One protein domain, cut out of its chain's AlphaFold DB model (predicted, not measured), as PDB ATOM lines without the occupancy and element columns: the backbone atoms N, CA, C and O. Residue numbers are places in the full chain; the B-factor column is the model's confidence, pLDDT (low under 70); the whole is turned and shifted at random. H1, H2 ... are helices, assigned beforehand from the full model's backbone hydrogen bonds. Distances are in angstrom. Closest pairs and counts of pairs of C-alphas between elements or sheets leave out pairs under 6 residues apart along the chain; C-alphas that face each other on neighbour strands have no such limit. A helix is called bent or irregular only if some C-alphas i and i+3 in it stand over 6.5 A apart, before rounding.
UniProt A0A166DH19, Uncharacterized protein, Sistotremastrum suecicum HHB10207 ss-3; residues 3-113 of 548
ATOM      1  N   TRP A   3      -4.378 -19.923  58.433       56.66
ATOM      2  CA  TRP A   3      -4.186 -21.369  58.589       56.66
ATOM      3  C   TRP A   3      -3.306 -21.977  57.484       56.66
ATOM      4  O   TRP A   3      -2.388 -22.735  57.783       56.66
ATOM      5  N   ALA A   4      -3.499 -21.558  56.227       58.16
ATOM      6  CA  ALA A   4      -2.664 -21.977  55.094       58.16
ATOM      7  C   ALA A   4      -1.192 -21.552  55.263       58.16
ATOM      8  O   ALA A   4      -0.283 -22.335  55.007       58.16
ATOM      9  N   GLY A   5      -0.942 -20.352  55.803       57.59
ATOM     10  CA  GLY A   5       0.416 -19.903  56.130       57.59
ATOM     11  C   GLY A   5       1.096 -20.760  57.207       57.59
ATOM     12  O   GLY A   5       2.294 -21.015  57.122       57.59
ATOM     13  N   ARG A   6       0.341 -21.282  58.187       64.38
ATOM     14  CA  ARG A   6       0.865 -22.199  59.221       64.38
ATOM     15  C   ARG A   6       1.135 -23.620  58.715       64.38
ATOM     16  O   ARG A   6       1.970 -24.308  59.298       64.38
ATOM     17  N   LEU A   7       0.455 -24.046  57.651       58.94
ATOM     18  CA  LEU A   7       0.719 -25.313  56.958       58.94
ATOM     19  C   LEU A   7       2.053 -25.285  56.198       58.94
ATOM     20  O   LEU A   7       2.762 -26.286  56.178       58.94
ATOM     21  N   ILE A   8       2.407 -24.133  55.626       59.28
ATOM     22  CA  ILE A   8       3.646 -23.936  54.857       59.28
ATOM     23  C   ILE A   8       4.826 -23.557  55.775       59.28
ATOM     24  O   ILE A   8       5.985 -23.781  55.430       59.28
ATOM     25  N   ALA A   9       4.547 -23.015  56.965       71.81
ATOM     26  CA  ALA A   9       5.570 -22.621  57.927       71.81
ATOM     27  C   ALA A   9       6.407 -23.813  58.418       71.81
ATOM     28  O   ALA A   9       5.871 -24.855  58.814       71.81
ATOM     29  N   VAL A  10       7.729 -23.612  58.466       70.31
ATOM     30  CA  VAL A  10       8.685 -24.588  59.006       70.31
ATOM     31  C   VAL A  10       8.272 -24.943  60.442       70.31
ATOM     32  O   VAL A  10       8.145 -24.048  61.282       70.31
ATOM     33  N   PRO A  11       8.003 -26.224  60.747       69.50
ATOM     34  CA  PRO A  11       7.605 -26.632  62.087       69.50
ATOM     35  C   PRO A  11       8.746 -26.426  63.090       69.50
ATOM     36  O   PRO A  11       9.924 -26.501  62.747       69.50
ATOM     37  N   LEU A  12       8.384 -26.180  64.350       65.38
ATOM     38  CA  LEU A  12       9.338 -26.089  65.451       65.38
ATOM     39  C   LEU A  12       9.909 -27.486  65.733       65.38
ATOM     40  O   LEU A  12       9.154 -28.419  65.991       65.38
ATOM     41  N   GLY A  13      11.231 -27.608  65.684       65.69
ATOM     42  CA  GLY A  13      11.983 -28.815  66.028       65.69
ATOM     43  C   GLY A  13      13.436 -28.441  66.302       65.69
ATOM     44  O   GLY A  13      13.976 -27.535  65.647       65.69
ATOM     45  N   LYS A  14      14.050 -29.086  67.296       72.06
ATOM     46  CA  LYS A  14      15.452 -28.862  67.671       72.06
ATOM     47  C   LYS A  14      16.388 -29.455  66.621       72.06
ATOM     48  O   LYS A  14      17.434 -28.875  66.348       72.06
ATOM     49  N   THR A  15      15.977 -30.551  65.985       78.56
ATOM     50  CA  THR A  15      16.737 -31.239  64.934       78.56
ATOM     51  C   THR A  15      16.037 -31.149  63.573       78.56
ATOM     52  O   THR A  15      14.823 -30.955  63.486       78.56
ATOM     53  N   ASN A  16      16.795 -31.293  62.478       77.75
ATOM     54  CA  ASN A  16      16.214 -31.353  61.128       77.75
ATOM     55  C   ASN A  16      15.273 -32.554  60.966       77.75
ATOM     56  O   ASN A  16      14.268 -32.453  60.269       77.75
ATOM     57  N   LEU A  17      15.565 -33.657  61.658       73.81
ATOM     58  CA  LEU A  17      14.713 -34.837  61.683       73.81
ATOM     59  C   LEU A  17      13.355 -34.538  62.326       73.81
ATOM     60  O   LEU A  17      12.324 -34.777  61.703       73.81
ATOM     61  N   GLU A  18      13.346 -33.961  63.531       76.62
ATOM     62  CA  GLU A  18      12.109 -33.583  64.223       76.62
ATOM     63  C   GLU A  18      11.256 -32.642  63.367       76.62
ATOM     64  O   GLU A  18      10.036 -32.788  63.300       76.62
ATOM     65  N   ARG A  19      11.895 -31.696  62.664       80.88
ATOM     66  CA  ARG A  19      11.203 -30.785  61.741       80.88
ATOM     67  C   ARG A  19      10.561 -31.543  60.580       80.88
ATOM     68  O   ARG A  19       9.405 -31.278  60.257       80.88
ATOM     69  N   THR A  20      11.269 -32.490  59.973       78.44
ATOM     70  CA  THR A  20      10.736 -33.311  58.875       78.44
ATOM     71  C   THR A  20       9.593 -34.206  59.350       78.44
ATOM     72  O   THR A  20       8.526 -34.197  58.737       78.44
ATOM     73  N   LEU A  21       9.747 -34.886  60.492       77.44
ATOM     74  CA  LEU A  21       8.688 -35.698  61.101       77.44
ATOM     75  C   LEU A  21       7.452 -34.853  61.441       77.44
ATOM     76  O   LEU A  21       6.321 -35.258  61.171       77.44
ATOM     77  N   ALA A  22       7.637 -33.651  61.990       77.88
ATOM     78  CA  ALA A  22       6.534 -32.743  62.289       77.88
ATOM     79  C   ALA A  22       5.830 -32.237  61.020       77.88
ATOM     80  O   ALA A  22       4.607 -32.069  61.023       77.88
ATOM     81  N   ARG A  23       6.574 -32.011  59.929       79.25
ATOM     82  CA  ARG A  23       6.012 -31.611  58.633       79.25
ATOM     83  C   ARG A  23       5.174 -32.730  58.028       79.25
ATOM     84  O   ARG A  23       4.044 -32.475  57.622       79.25
ATOM     85  N   GLU A  24       5.685 -33.955  58.039       73.81
ATOM     86  CA  GLU A  24       4.959 -35.127  57.545       73.81
ATOM     87  C   GLU A  24       3.716 -35.424  58.384       73.81
ATOM     88  O   GLU A  24       2.633 -35.618  57.836       73.81
ATOM     89  N   ARG A  25       3.801 -35.314  59.717       76.19
ATOM     90  CA  ARG A  25       2.623 -35.443  60.587       76.19
ATOM     91  C   ARG A  25       1.539 -34.420  60.239       76.19
ATOM     92  O   ARG A  25       0.362 -34.767  60.203       76.19
ATOM     93  N   ARG A  26       1.921 -33.164  59.976       76.50
ATOM     94  CA  ARG A  26       0.975 -32.123  59.541       76.50
ATOM     95  C   ARG A  26       0.396 -32.417  58.167       76.50
ATOM     96  O   ARG A  26      -0.791 -32.190  57.999       76.50
ATOM     97  N   LYS A  27       1.196 -32.916  57.222       74.31
ATOM     98  CA  LYS A  27       0.733 -33.283  55.880       74.31
ATOM     99  C   LYS A  27      -0.308 -34.400  55.941       74.31
ATOM    100  O   LYS A  27      -1.395 -34.219  55.420       74.31
ATOM    101  N   VAL A  28      -0.039 -35.478  56.681       71.56
ATOM    102  CA  VAL A  28      -0.988 -36.594  56.859       71.56
ATOM    103  C   VAL A  28      -2.295 -36.131  57.511       71.56
ATOM    104  O   VAL A  28      -3.377 -36.504  57.065       71.56
ATOM    105  N   LEU A  29      -2.214 -35.289  58.549       73.75
ATOM    106  CA  LEU A  29      -3.405 -34.698  59.168       73.75
ATOM    107  C   LEU A  29      -4.146 -33.781  58.186       73.75
ATOM    108  O   LEU A  29      -5.370 -33.827  58.103       73.75
ATOM    109  N   ALA A  30      -3.417 -32.960  57.432       72.56
ATOM    110  CA  ALA A  30      -3.990 -32.049  56.455       72.56
ATOM    111  C   ALA A  30      -4.693 -32.806  55.330       72.56
ATOM    112  O   ALA A  30      -5.822 -32.455  55.023       72.56
ATOM    113  N   ASP A  31      -4.100 -33.863  54.779       67.94
ATOM    114  CA  ASP A  31      -4.724 -34.693  53.746       67.94
ATOM    115  C   ASP A  31      -6.018 -35.338  54.274       67.94
ATOM    116  O   ASP A  31      -7.049 -35.300  53.599       67.94
ATOM    117  N   GLY A  32      -6.014 -35.817  55.526       70.94
ATOM    118  CA  GLY A  32      -7.202 -36.373  56.183       70.94
ATOM    119  C   GLY A  32      -8.356 -35.377  56.379       70.94
ATOM    120  O   GLY A  32      -9.517 -35.769  56.284       70.94
ATOM    121  N   TYR A  33      -8.067 -34.091  56.613       74.56
ATOM    122  CA  TYR A  33      -9.093 -33.053  56.814       74.56
ATOM    123  C   TYR A  33      -9.425 -32.241  55.550       74.56
ATOM    124  O   TYR A  33     -10.558 -31.785  55.403       74.56
ATOM    125  N   MET A  34      -8.479 -32.047  54.628       72.12
ATOM    126  CA  MET A  34      -8.671 -31.242  53.415       72.12
ATOM    127  C   MET A  34      -9.570 -31.944  52.402       72.12
ATOM    128  O   MET A  34     -10.423 -31.286  51.811       72.12
ATOM    129  N   LEU A  35      -9.430 -33.263  52.235       68.69
ATOM    130  CA  LEU A  35     -10.280 -34.049  51.334       68.69
ATOM    131  C   LEU A  35     -11.785 -33.906  51.656       68.69
ATOM    132  O   LEU A  35     -12.539 -33.512  50.761       68.69
ATOM    133  N   PRO A  36     -12.255 -34.131  52.901       71.12
ATOM    134  CA  PRO A  36     -13.669 -33.951  53.235       71.12
ATOM    135  C   PRO A  36     -14.109 -32.480  53.219       71.12
ATOM    136  O   PRO A  36     -15.234 -32.187  52.813       71.12
ATOM    137  N   LEU A  37     -13.237 -31.539  53.605       76.06
ATOM    138  CA  LEU A  37     -13.557 -30.108  53.584       76.06
ATOM    139  C   LEU A  37     -13.770 -29.589  52.152       76.06
ATOM    140  O   LEU A  37     -14.717 -28.843  51.899       76.06
ATOM    141  N   MET A  38     -12.918 -30.004  51.210       73.81
ATOM    142  CA  MET A  38     -13.048 -29.652  49.794       73.81
ATOM    143  C   MET A  38     -14.330 -30.245  49.195       73.81
ATOM    144  O   MET A  38     -15.021 -29.568  48.435       73.81
ATOM    145  N   GLY A  39     -14.700 -31.465  49.605       72.56
ATOM    146  CA  GLY A  39     -15.983 -32.076  49.253       72.56
ATOM    147  C   GLY A  39     -17.187 -31.280  49.771       72.56
ATOM    148  O   GLY A  39     -18.119 -31.018  49.011       72.56
ATOM    149  N   LEU A  40     -17.160 -30.835  51.033       79.19
ATOM    150  CA  LEU A  40     -18.233 -30.029  51.627       79.19
ATOM    151  C   LEU A  40     -18.388 -28.667  50.934       79.19
ATOM    152  O   LEU A  40     -19.508 -28.249  50.647       79.19
ATOM    153  N   LEU A  41     -17.274 -27.986  50.647       80.75
ATOM    154  CA  LEU A  41     -17.272 -26.694  49.954       80.75
ATOM    155  C   LEU A  41     -17.900 -26.806  48.559       80.75
ATOM    156  O   LEU A  41     -18.673 -25.948  48.141       80.75
ATOM    157  N   PHE A  42     -17.589 -27.884  47.844       79.25
ATOM    158  CA  PHE A  42     -18.164 -28.116  46.529       79.25
ATOM    159  C   PHE A  42     -19.671 -28.420  46.613       79.25
ATOM    160  O   PHE A  42     -20.450 -27.894  45.818       79.25
ATOM    161  N   TRP A  43     -20.107 -29.203  47.606       75.31
ATOM    162  CA  TRP A  43     -21.529 -29.483  47.847       75.31
ATOM    163  C   TRP A  43     -22.339 -28.221  48.146       75.31
ATOM    164  O   TRP A  43     -23.435 -28.052  47.611       75.31
ATOM    165  N   THR A  44     -21.813 -27.317  48.974       84.38
ATOM    166  CA  THR A  44     -22.510 -26.067  49.304       84.38
ATOM    167  C   THR A  44     -22.557 -25.108  48.117       84.38
ATOM    168  O   THR A  44     -23.578 -24.450  47.916       84.38
ATOM    169  N   LEU A  45     -21.511 -25.077  47.285       84.00
ATOM    170  CA  LEU A  45     -21.506 -24.317  46.034       84.00
ATOM    171  C   LEU A  45     -22.583 -24.823  45.065       84.00
ATOM    172  O   LEU A  45     -23.365 -24.033  44.538       84.00
ATOM    173  N   LEU A  46     -22.665 -26.141  44.868       81.38
ATOM    174  CA  LEU A  46     -23.647 -26.757  43.976       81.38
ATOM    175  C   LEU A  46     -25.082 -26.554  44.482       81.38
ATOM    176  O   LEU A  46     -25.969 -26.201  43.705       81.38
ATOM    177  N   LEU A  47     -25.292 -26.686  45.795       83.00
ATOM    178  CA  LEU A  47     -26.562 -26.366  46.443       83.00
ATOM    179  C   LEU A  47     -26.944 -24.892  46.224       83.00
ATOM    180  O   LEU A  47     -28.094 -24.597  45.908       83.00
ATOM    181  N   SER A  48     -25.989 -23.967  46.352       91.25
ATOM    182  CA  SER A  48     -26.226 -22.533  46.152       91.25
ATOM    183  C   SER A  48     -26.639 -22.209  44.716       91.25
ATOM    184  O   SER A  48     -27.613 -21.481  44.521       91.25
ATOM    185  N   ILE A  49     -25.960 -22.785  43.720       87.88
ATOM    186  CA  ILE A  49     -26.321 -22.629  42.304       87.88
ATOM    187  C   ILE A  49     -27.722 -23.200  42.053       87.88
ATOM    188  O   ILE A  49     -28.545 -22.543  41.417       87.88
ATOM    189  N   GLY A  50     -28.026 -24.380  42.600       83.50
ATOM    190  CA  GLY A  50     -29.348 -24.996  42.483       83.50
ATOM    191  C   GLY A  50     -30.462 -24.124  43.067       83.50
ATOM    192  O   GLY A  50     -31.460 -23.866  42.398       83.50
ATOM    193  N   LEU A  51     -30.272 -23.602  44.283       87.19
ATOM    194  CA  LEU A  51     -31.236 -22.706  44.930       87.19
ATOM    195  C   LEU A  51     -31.419 -21.392  44.160       87.19
ATOM    196  O   LEU A  51     -32.546 -20.914  44.035       87.19
ATOM    197  N   PHE A  52     -30.339 -20.830  43.611       89.69
ATOM    198  CA  PHE A  52     -30.401 -19.630  42.775       89.69
ATOM    199  C   PHE A  52     -31.222 -19.867  41.502       89.69
ATOM    200  O   PHE A  52     -32.122 -19.087  41.194       89.69
ATOM    201  N   VAL A  53     -30.955 -20.971  40.800       88.31
ATOM    202  CA  VAL A  53     -31.683 -21.367  39.589       88.31
ATOM    203  C   VAL A  53     -33.167 -21.571  39.906       88.31
ATOM    204  O   VAL A  53     -34.015 -20.989  39.233       88.31
ATOM    205  N   VAL A  54     -33.500 -22.299  40.977       86.19
ATOM    206  CA  VAL A  54     -34.894 -22.501  41.417       86.19
ATOM    207  C   VAL A  54     -35.584 -21.173  41.743       86.19
ATOM    208  O   VAL A  54     -36.710 -20.946  41.301       86.19
ATOM    209  N   GLY A  55     -34.918 -20.271  42.469       89.25
ATOM    210  CA  GLY A  55     -35.455 -18.944  42.772       89.25
ATOM    211  C   GLY A  55     -35.725 -18.117  41.512       89.25
ATOM    212  O   GLY A  55     -36.802 -17.538  41.373       89.25
ATOM    213  N   PHE A  56     -34.786 -18.123  40.563       87.69
ATOM    214  CA  PHE A  56     -34.932 -17.460  39.266       87.69
ATOM    215  C   PHE A  56     -36.118 -18.017  38.465       87.69
ATOM    216  O   PHE A  56     -36.922 -17.263  37.918       87.69
ATOM    217  N   LEU A  57     -36.278 -19.340  38.454       88.25
ATOM    218  CA  LEU A  57     -37.399 -20.025  37.814       88.25
ATOM    219  C   LEU A  57     -38.745 -19.624  38.417       88.25
ATOM    220  O   LEU A  57     -39.671 -19.304  37.676       88.25
ATOM    221  N   ILE A  58     -38.847 -19.587  39.748       86.44
ATOM    222  CA  ILE A  58     -40.062 -19.139  40.439       86.44
ATOM    223  C   ILE A  58     -40.395 -17.695  40.046       86.44
ATOM    224  O   ILE A  58     -41.541 -17.414  39.700       86.44
ATOM    225  N   GLN A  59     -39.412 -16.789  40.046       89.88
ATOM    226  CA  GLN A  59     -39.617 -15.388  39.657       89.88
ATOM    227  C   GLN A  59     -40.115 -15.252  38.214       89.88
ATOM    228  O   GLN A  59     -41.042 -14.486  37.947       89.88
ATOM    229  N   LEU A  60     -39.538 -16.025  37.292       86.81
ATOM    230  CA  LEU A  60     -39.909 -16.013  35.879       86.81
ATOM    231  C   LEU A  60     -41.352 -16.508  35.680       86.81
ATOM    232  O   LEU A  60     -42.126 -15.886  34.953       86.81
ATOM    233  N   TRP A  61     -41.751 -17.561  36.396       85.69
ATOM    234  CA  TRP A  61     -43.130 -18.056  36.378       85.69
ATOM    235  C   TRP A  61     -44.129 -17.077  37.005       85.69
ATOM    236  O   TRP A  61     -45.200 -16.865  36.441       85.69
ATOM    237  N   GLN A  62     -43.783 -16.434  38.124       87.19
ATOM    238  CA  GLN A  62     -44.639 -15.409  38.735       87.19
ATOM    239  C   GLN A  62     -44.863 -14.221  37.786       87.19
ATOM    240  O   GLN A  62     -45.993 -13.754  37.646       87.19
ATOM    241  N   LEU A  63     -43.824 -13.785  37.066       85.75
ATOM    242  CA  LEU A  63     -43.927 -12.725  36.060       85.75
ATOM    243  C   LEU A  63     -44.791 -13.138  34.858       85.75
ATOM    244  O   LEU A  63     -45.549 -12.330  34.327       85.75
ATOM    245  N   ALA A  64     -44.708 -14.399  34.427       83.50
ATOM    246  CA  ALA A  64     -45.533 -14.903  33.331       83.50
ATOM    247  C   ALA A  64     -47.036 -14.891  33.677       83.50
ATOM    248  O   ALA A  64     -47.858 -14.633  32.796       83.50
ATOM    249  N   PHE A  65     -47.393 -15.117  34.948       81.00
ATOM    250  CA  PHE A  65     -48.783 -15.140  35.425       81.00
ATOM    251  C   PHE A  65     -49.301 -13.802  35.975       81.00
ATOM    252  O   PHE A  65     -50.501 -13.674  36.207       81.00
ATOM    253  N   SER A  66     -48.449 -12.787  36.158       82.88
ATOM    254  CA  SER A  66     -48.880 -11.488  36.700       82.88
ATOM    255  C   SER A  66     -49.676 -10.625  35.712       82.88
ATOM    256  O   SER A  66     -50.281  -9.631  36.111       82.88
ATOM    257  N   PHE A  67     -49.679 -10.962  34.419       79.56
ATOM    258  CA  PHE A  67     -50.395 -10.200  33.395       79.56
ATOM    259  C   PHE A  67     -51.835 -10.705  33.222       79.56
ATOM    260  O   PHE A  67     -52.067 -11.881  32.962       79.56
ATOM    261  N   GLY A  68     -52.817  -9.797  33.271       71.25
ATOM    262  CA  GLY A  68     -54.240 -10.119  33.061       71.25
ATOM    263  C   GLY A  68     -54.617 -10.538  31.626       71.25
ATOM    264  O   GLY A  68     -55.775 -10.853  31.364       71.25
ATOM    265  N   ARG A  69     -53.662 -10.538  30.687       71.94
ATOM    266  CA  ARG A  69     -53.785 -11.097  29.331       71.94
ATOM    267  C   ARG A  69     -52.638 -12.086  29.103       71.94
ATOM    268  O   ARG A  69     -51.537 -11.814  29.579       71.94
ATOM    269  N   PRO A  70     -52.854 -13.188  28.363       69.81
ATOM    270  CA  PRO A  70     -51.802 -14.165  28.111       69.81
ATOM    271  C   PRO A  70     -50.628 -13.497  27.385       69.81
ATOM    272  O   PRO A  70     -50.798 -12.947  26.297       69.81
ATOM    273  N   ALA A  71     -49.445 -13.541  28.000       81.00
ATOM    274  CA  ALA A  71     -48.190 -13.067  27.426       81.00
ATOM    275  C   ALA A  71     -47.392 -14.276  26.891       81.00
ATOM    276  O   ALA A  71     -46.567 -14.841  27.614       81.00
ATOM    277  N   PRO A  72     -47.629 -14.721  25.641       79.38
ATOM    278  CA  PRO A  72     -47.105 -15.992  25.129       79.38
ATOM    279  C   PRO A  72     -45.572 -16.053  25.116       79.38
ATOM    280  O   PRO A  72     -44.999 -17.110  25.361       79.38
ATOM    281  N   ILE A  73     -44.902 -14.915  24.908       82.62
ATOM    282  CA  ILE A  73     -43.434 -14.813  24.890       82.62
ATOM    283  C   ILE A  73     -42.828 -15.191  26.255       82.62
ATOM    284  O   ILE A  73     -41.824 -15.898  26.308       82.62
ATOM    285  N   LEU A  74     -43.455 -14.776  27.360       83.12
ATOM    286  CA  LEU A  74     -42.985 -15.064  28.722       83.12
ATOM    287  C   LEU A  74     -43.208 -16.531  29.113       83.12
ATOM    288  O   LEU A  74     -42.349 -17.133  29.751       83.12
ATOM    289  N   ILE A  75     -44.323 -17.124  28.679       83.44
ATOM    290  CA  ILE A  75     -44.636 -18.540  28.929       83.44
ATOM    291  C   ILE A  75     -43.646 -19.445  28.187       83.44
ATOM    292  O   ILE A  75     -43.074 -20.354  28.787       83.44
ATOM    293  N   VAL A  76     -43.385 -19.169  26.904       86.06
ATOM    294  CA  VAL A  76     -42.382 -19.910  26.119       86.06
ATOM    295  C   VAL A  76     -40.990 -19.756  26.739       86.06
ATOM    296  O   VAL A  76     -40.263 -20.742  26.863       86.06
ATOM    297  N   GLY A  77     -40.642 -18.552  27.204       85.38
ATOM    298  CA  GLY A  77     -39.396 -18.301  27.929       85.38
ATOM    299  C   GLY A  77     -39.259 -19.139  29.205       85.38
ATOM    300  O   GLY A  77     -38.204 -19.724  29.437       85.38
ATOM    301  N   GLY A  78     -40.325 -19.268  30.001       86.00
ATOM    302  CA  GLY A  78     -40.322 -20.088  31.219       86.00
ATOM    303  C   GLY A  78     -40.205 -21.587  30.954       86.00
ATOM    304  O   GLY A  78     -39.467 -22.284  31.655       86.00
ATOM    305  N   VAL A  79     -40.859 -22.086  29.903       87.38
ATOM    306  CA  VAL A  79     -40.741 -23.490  29.467       87.38
ATOM    307  C   VAL A  79     -39.329 -23.800  28.951       87.38
ATOM    308  O   VAL A  79     -38.757 -24.836  29.285       87.38
ATOM    309  N   LEU A  80     -38.711 -22.892  28.192       87.69
ATOM    310  CA  LEU A  80     -37.327 -23.070  27.738       87.69
ATOM    311  C   LEU A  80     -36.326 -22.995  28.900       87.69
ATOM    312  O   LEU A  80     -35.417 -23.821  28.982       87.69
ATOM    313  N   ALA A  81     -36.511 -22.049  29.826       86.38
ATOM    314  CA  ALA A  81     -35.649 -21.897  30.996       86.38
ATOM    315  C   ALA A  81     -35.740 -23.101  31.952       86.38
ATOM    316  O   ALA A  81     -34.712 -23.563  32.450       86.38
ATOM    317  N   THR A  82     -36.939 -23.653  32.175       88.56
ATOM    318  CA  THR A  82     -37.127 -24.897  32.953       88.56
ATOM    319  C   THR A  82     -36.437 -26.076  32.272       88.56
ATOM    320  O   THR A  82     -35.685 -26.796  32.929       88.56
ATOM    321  N   GLY A  83     -36.627 -26.237  30.958       87.62
ATOM    322  CA  GLY A  83     -36.013 -27.315  30.180       87.62
ATOM    323  C   GLY A  83     -34.481 -27.295  30.220       87.62
ATOM    324  O   GLY A  83     -33.861 -28.304  30.552       87.62
ATOM    325  N   LEU A  84     -33.863 -26.138  29.955       86.12
ATOM    326  CA  LEU A  84     -32.404 -25.975  30.024       86.12
ATOM    327  C   LEU A  84     -31.857 -26.200  31.440       86.12
ATOM    328  O   LEU A  84     -30.818 -26.839  31.599       86.12
ATOM    329  N   SER A  85     -32.563 -25.729  32.472       87.56
ATOM    330  CA  SER A  85     -32.135 -25.920  33.866       87.56
ATOM    331  C   SER A  85     -32.145 -27.396  34.275       87.56
ATOM    332  O   SER A  85     -31.198 -27.863  34.906       87.56
ATOM    333  N   LEU A  86     -33.182 -28.145  33.881       85.25
ATOM    334  CA  LEU A  86     -33.270 -29.587  34.134       85.25
ATOM    335  C   LEU A  86     -32.206 -30.373  33.359       85.25
ATOM    336  O   LEU A  86     -31.641 -31.319  33.904       85.25
ATOM    337  N   LEU A  87     -31.895 -29.965  32.124       87.06
ATOM    338  CA  LEU A  87     -30.842 -30.585  31.317       87.06
ATOM    339  C   LEU A  87     -29.461 -30.420  31.968       87.06
ATOM    340  O   LEU A  87     -28.741 -31.404  32.129       87.06
ATOM    341  N   ILE A  88     -29.102 -29.198  32.375       85.69
ATOM    342  CA  ILE A  88     -27.812 -28.916  33.024       85.69
ATOM    343  C   ILE A  88     -27.710 -29.667  34.356       85.69
ATOM    344  O   ILE A  88     -26.695 -30.313  34.614       85.69
ATOM    345  N   LEU A  89     -28.767 -29.646  35.177       82.38
ATOM    346  CA  LEU A  89     -28.812 -30.405  36.430       82.38
ATOM    347  C   LEU A  89     -28.658 -31.913  36.180       82.38
ATOM    348  O   LEU A  89     -27.901 -32.577  36.884       82.38
ATOM    349  N   GLY A  90     -29.329 -32.442  35.153       80.88
ATOM    350  CA  GLY A  90     -29.232 -33.840  34.744       80.88
ATOM    351  C   GLY A  90     -27.814 -34.240  34.337       80.88
ATOM    352  O   GLY A  90     -27.320 -35.261  34.809       80.88
ATOM    353  N   ILE A  91     -27.131 -33.415  33.532       83.62
ATOM    354  CA  ILE A  91     -25.734 -33.652  33.135       83.62
ATOM    355  C   ILE A  91     -24.827 -33.661  34.368       83.62
ATOM    356  O   ILE A  91     -24.074 -34.611  34.545       83.62
ATOM    357  N   VAL A  92     -24.944 -32.665  35.252       81.56
ATOM    358  CA  VAL A  92     -24.120 -32.562  36.469       81.56
ATOM    359  C   VAL A  92     -24.319 -33.770  37.394       81.56
ATOM    360  O   VAL A  92     -23.347 -34.321  37.912       81.56
ATOM    361  N   VAL A  93     -25.561 -34.226  37.586       77.50
ATOM    362  CA  VAL A  93     -25.869 -35.420  38.391       77.50
ATOM    363  C   VAL A  93     -25.327 -36.685  37.724       77.50
ATOM    364  O   VAL A  93     -24.665 -37.480  38.389       77.50
ATOM    365  N   ALA A  94     -25.538 -36.857  36.416       76.31
ATOM    366  CA  ALA A  94     -25.047 -38.013  35.671       76.31
ATOM    367  C   ALA A  94     -23.513 -38.108  35.703       76.31
ATOM    368  O   ALA A  94     -22.974 -39.178  35.988       76.31
ATOM    369  N   THR A  95     -22.803 -36.991  35.501       76.88
ATOM    370  CA  THR A  95     -21.336 -36.958  35.591       76.88
ATOM    371  C   THR A  95     -20.845 -37.247  37.011       76.88
ATOM    372  O   THR A  95     -19.868 -37.971  37.181       76.88
ATOM    373  N   THR A  96     -21.551 -36.762  38.040       72.25
ATOM    374  CA  THR A  96     -21.206 -37.018  39.454       72.25
ATOM    375  C   THR A  96     -21.407 -38.489  39.836       72.25
ATOM    376  O   THR A  96     -20.561 -39.075  40.508       72.25
ATOM    377  N   ILE A  97     -22.497 -39.117  39.377       67.88
ATOM    378  CA  ILE A  97     -22.781 -40.539  39.624       67.88
ATOM    379  C   ILE A  97     -21.788 -41.434  38.875       67.88
ATOM    380  O   ILE A  97     -21.255 -42.379  39.457       67.88
ATOM    381  N   HIS A  98     -21.498 -41.131  37.607       71.12
ATOM    382  CA  HIS A  98     -20.541 -41.897  36.810       71.12
ATOM    383  C   HIS A  98     -19.144 -41.913  37.457       71.12
ATOM    384  O   HIS A  98     -18.534 -42.979  37.565       71.12
ATOM    385  N   ALA A  99     -18.699 -40.763  37.978       68.31
ATOM    386  CA  ALA A  99     -17.442 -40.617  38.713       68.31
ATOM    387  C   ALA A  99     -17.419 -41.337  40.077       68.31
ATOM    388  O   ALA A  99     -16.345 -41.643  40.589       68.31
ATOM    389  N   ALA A 100     -18.578 -41.598  40.692       63.53
ATOM    390  CA  ALA A 100     -18.670 -42.316  41.967       63.53
ATOM    391  C   ALA A 100     -18.650 -43.847  41.810       63.53
ATOM    392  O   ALA A 100     -18.256 -44.546  42.744       63.53
ATOM    393  N   LEU A 101     -19.081 -44.366  40.653       64.75
ATOM    394  CA  LEU A 101     -19.216 -45.806  40.403       64.75
ATOM    395  C   LEU A 101     -17.999 -46.438  39.708       64.75
ATOM    396  O   LEU A 101     -17.745 -47.619  39.924       64.75
ATOM    397  N   HIS A 102     -17.242 -45.683  38.907       59.25
ATOM    398  CA  HIS A 102     -16.083 -46.202  38.170       59.25
ATOM    399  C   HIS A 102     -14.773 -45.711  38.798       59.25
ATOM    400  O   HIS A 102     -14.540 -44.507  38.895       59.25
ATOM    401  N   ALA A 103     -13.904 -46.642  39.206       48.34
ATOM    402  CA  ALA A 103     -12.537 -46.316  39.610       48.34
ATOM    403  C   ALA A 103     -11.744 -45.788  38.394       48.34
ATOM    404  O   ALA A 103     -11.860 -46.354  37.309       48.34
ATOM    405  N   ASN A 104     -10.959 -44.715  38.574       50.91
ATOM    406  CA  ASN A 104     -10.165 -44.020  37.539       50.91
ATOM    407  C   ASN A 104     -10.963 -43.230  36.474       50.91
ATOM    408  O   ASN A 104     -10.534 -43.110  35.327       50.91
ATOM    409  N   SER A 105     -12.130 -42.677  36.824       50.78
ATOM    410  CA  SER A 105     -12.890 -41.814  35.904       50.78
ATOM    411  C   SER A 105     -12.165 -40.479  35.635       50.78
ATOM    412  O   SER A 105     -11.698 -39.854  36.584       50.78
ATOM    413  N   PRO A 106     -12.145 -39.945  34.396       51.53
ATOM    414  CA  PRO A 106     -11.564 -38.626  34.091       51.53
ATOM    415  C   PRO A 106     -12.272 -37.448  34.793       51.53
ATOM    416  O   PRO A 106     -11.796 -36.317  34.732       51.53
ATOM    417  N   PHE A 107     -13.398 -37.706  35.468       50.72
ATOM    418  CA  PHE A 107     -14.153 -36.746  36.281       50.72
ATOM    419  C   PHE A 107     -13.979 -36.967  37.794       50.72
ATOM    420  O   PHE A 107     -14.826 -36.548  38.589       50.72
ATOM    421  N   GLU A 108     -12.910 -37.652  38.208       53.19
ATOM    422  CA  GLU A 108     -12.606 -37.873  39.618       53.19
ATOM    423  C   GLU A 108     -12.460 -36.528  40.348       53.19
ATOM    424  O   GLU A 108     -11.662 -35.664  39.988       53.19
ATOM    425  N   SER A 109     -13.297 -36.318  41.362       59.28
ATOM    426  CA  SER A 109     -13.360 -35.071  42.116       59.28
ATOM    427  C   SER A 109     -13.493 -35.384  43.607       59.28
ATOM    428  O   SER A 109     -13.968 -36.459  43.976       59.28
ATOM    429  N   PRO A 110     -13.122 -34.462  44.513       55.75
ATOM    430  CA  PRO A 110     -13.333 -34.620  45.960       55.75
ATOM    431  C   PRO A 110     -14.774 -35.001  46.350       55.75
ATOM    432  O   PRO A 110     -14.987 -35.585  47.412       55.75
ATOM    433  N   LEU A 111     -15.758 -34.721  45.485       51.50
ATOM    434  CA  LEU A 111     -17.138 -35.174  45.634       51.50
ATOM    435  C   LEU A 111     -17.291 -36.698  45.586       51.50
ATOM    436  O   LEU A 111     -17.979 -37.247  46.442       51.50
ATOM    437  N   SER A 112     -16.680 -37.389  44.618       53.03
ATOM    438  CA  SER A 112     -16.906 -38.829  44.420       53.03
ATOM    439  C   SER A 112     -16.350 -39.652  45.587       53.03
ATOM    440  O   SER A 112     -16.987 -40.605  46.035       53.03
ATOM    441  N   ASN A 113     -15.221 -39.227  46.164       56.66
ATOM    442  CA  ASN A 113     -14.634 -39.863  47.346       56.66
ATOM    443  C   ASN A 113     -15.453 -39.636  48.627       56.66
ATOM    444  O   ASN A 113     -15.604 -40.569  49.417       56.66
TER     445      ASN A 113
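AT A GLANCE: This is residues 3 to 113 of the 548 residues of an uncharacterized protein of Sistotremastrum suecicum HHB10207 ss-3 (UniProt A0A166DH19). A long, narrow helical hairpin makes a V: H3 folds back from the end of the much longer H2, and short H4 sits between their diverging arms. Small H1 folds back near the first part of H2. The printed part has 111 residues with four named helices, H1 to H4, and no named strand: all helix, extended, radius of gyration of the C-alphas 23.7 A, spans 81 by 31 by 13 A.

IN THESE COORDINATES: H1 is residues 3 to 8, from C-alpha 3 at (-4.186, -21.369, 58.589). H2, residues 16 to 65, is 71.8 A long, with a kink of 32 degrees near residue 33; it is neither bent nor irregular, but only just: C-alphas 32 and 35 are 6.2 A apart. H3, residues 72 to 101, is 43.6 A long. H4, residues 110 to 113, ends at C-alpha 113 (-14.634, -39.863, 47.346).

HOW THE PARTS SIT: H1 is close to H2 but not clearly touching, the C-alphas of Leu 7 and Arg 26 being closest at 7.3 A. H2 and H3, a hairpin, touch through residues 53 to 64 and 74 to 85 alone, opposite ways at a shallow tilt of 24 degrees; their closest C-alphas, Ala 64 and Leu 74, are 5.3 A apart. H4 touches H2, closest C-alphas Gly 39 and Leu 111 at 4.9 A, and H3, closest C-alphas Ala 100 and Ser 112 at 4.6 A. Every O i to N i+4 pair is within hydrogen-bond range in H1 and H3, and 45 of 46 in H2; H4 is too short for one.

THE WHOLE: The farthest C-alphas, Thr 15 and Arg 69, are 81.5 A apart. The printed part has no cut, and its three links are short. Low pLDDT, under 70, includes residues 3 to 8 and 99 to 113.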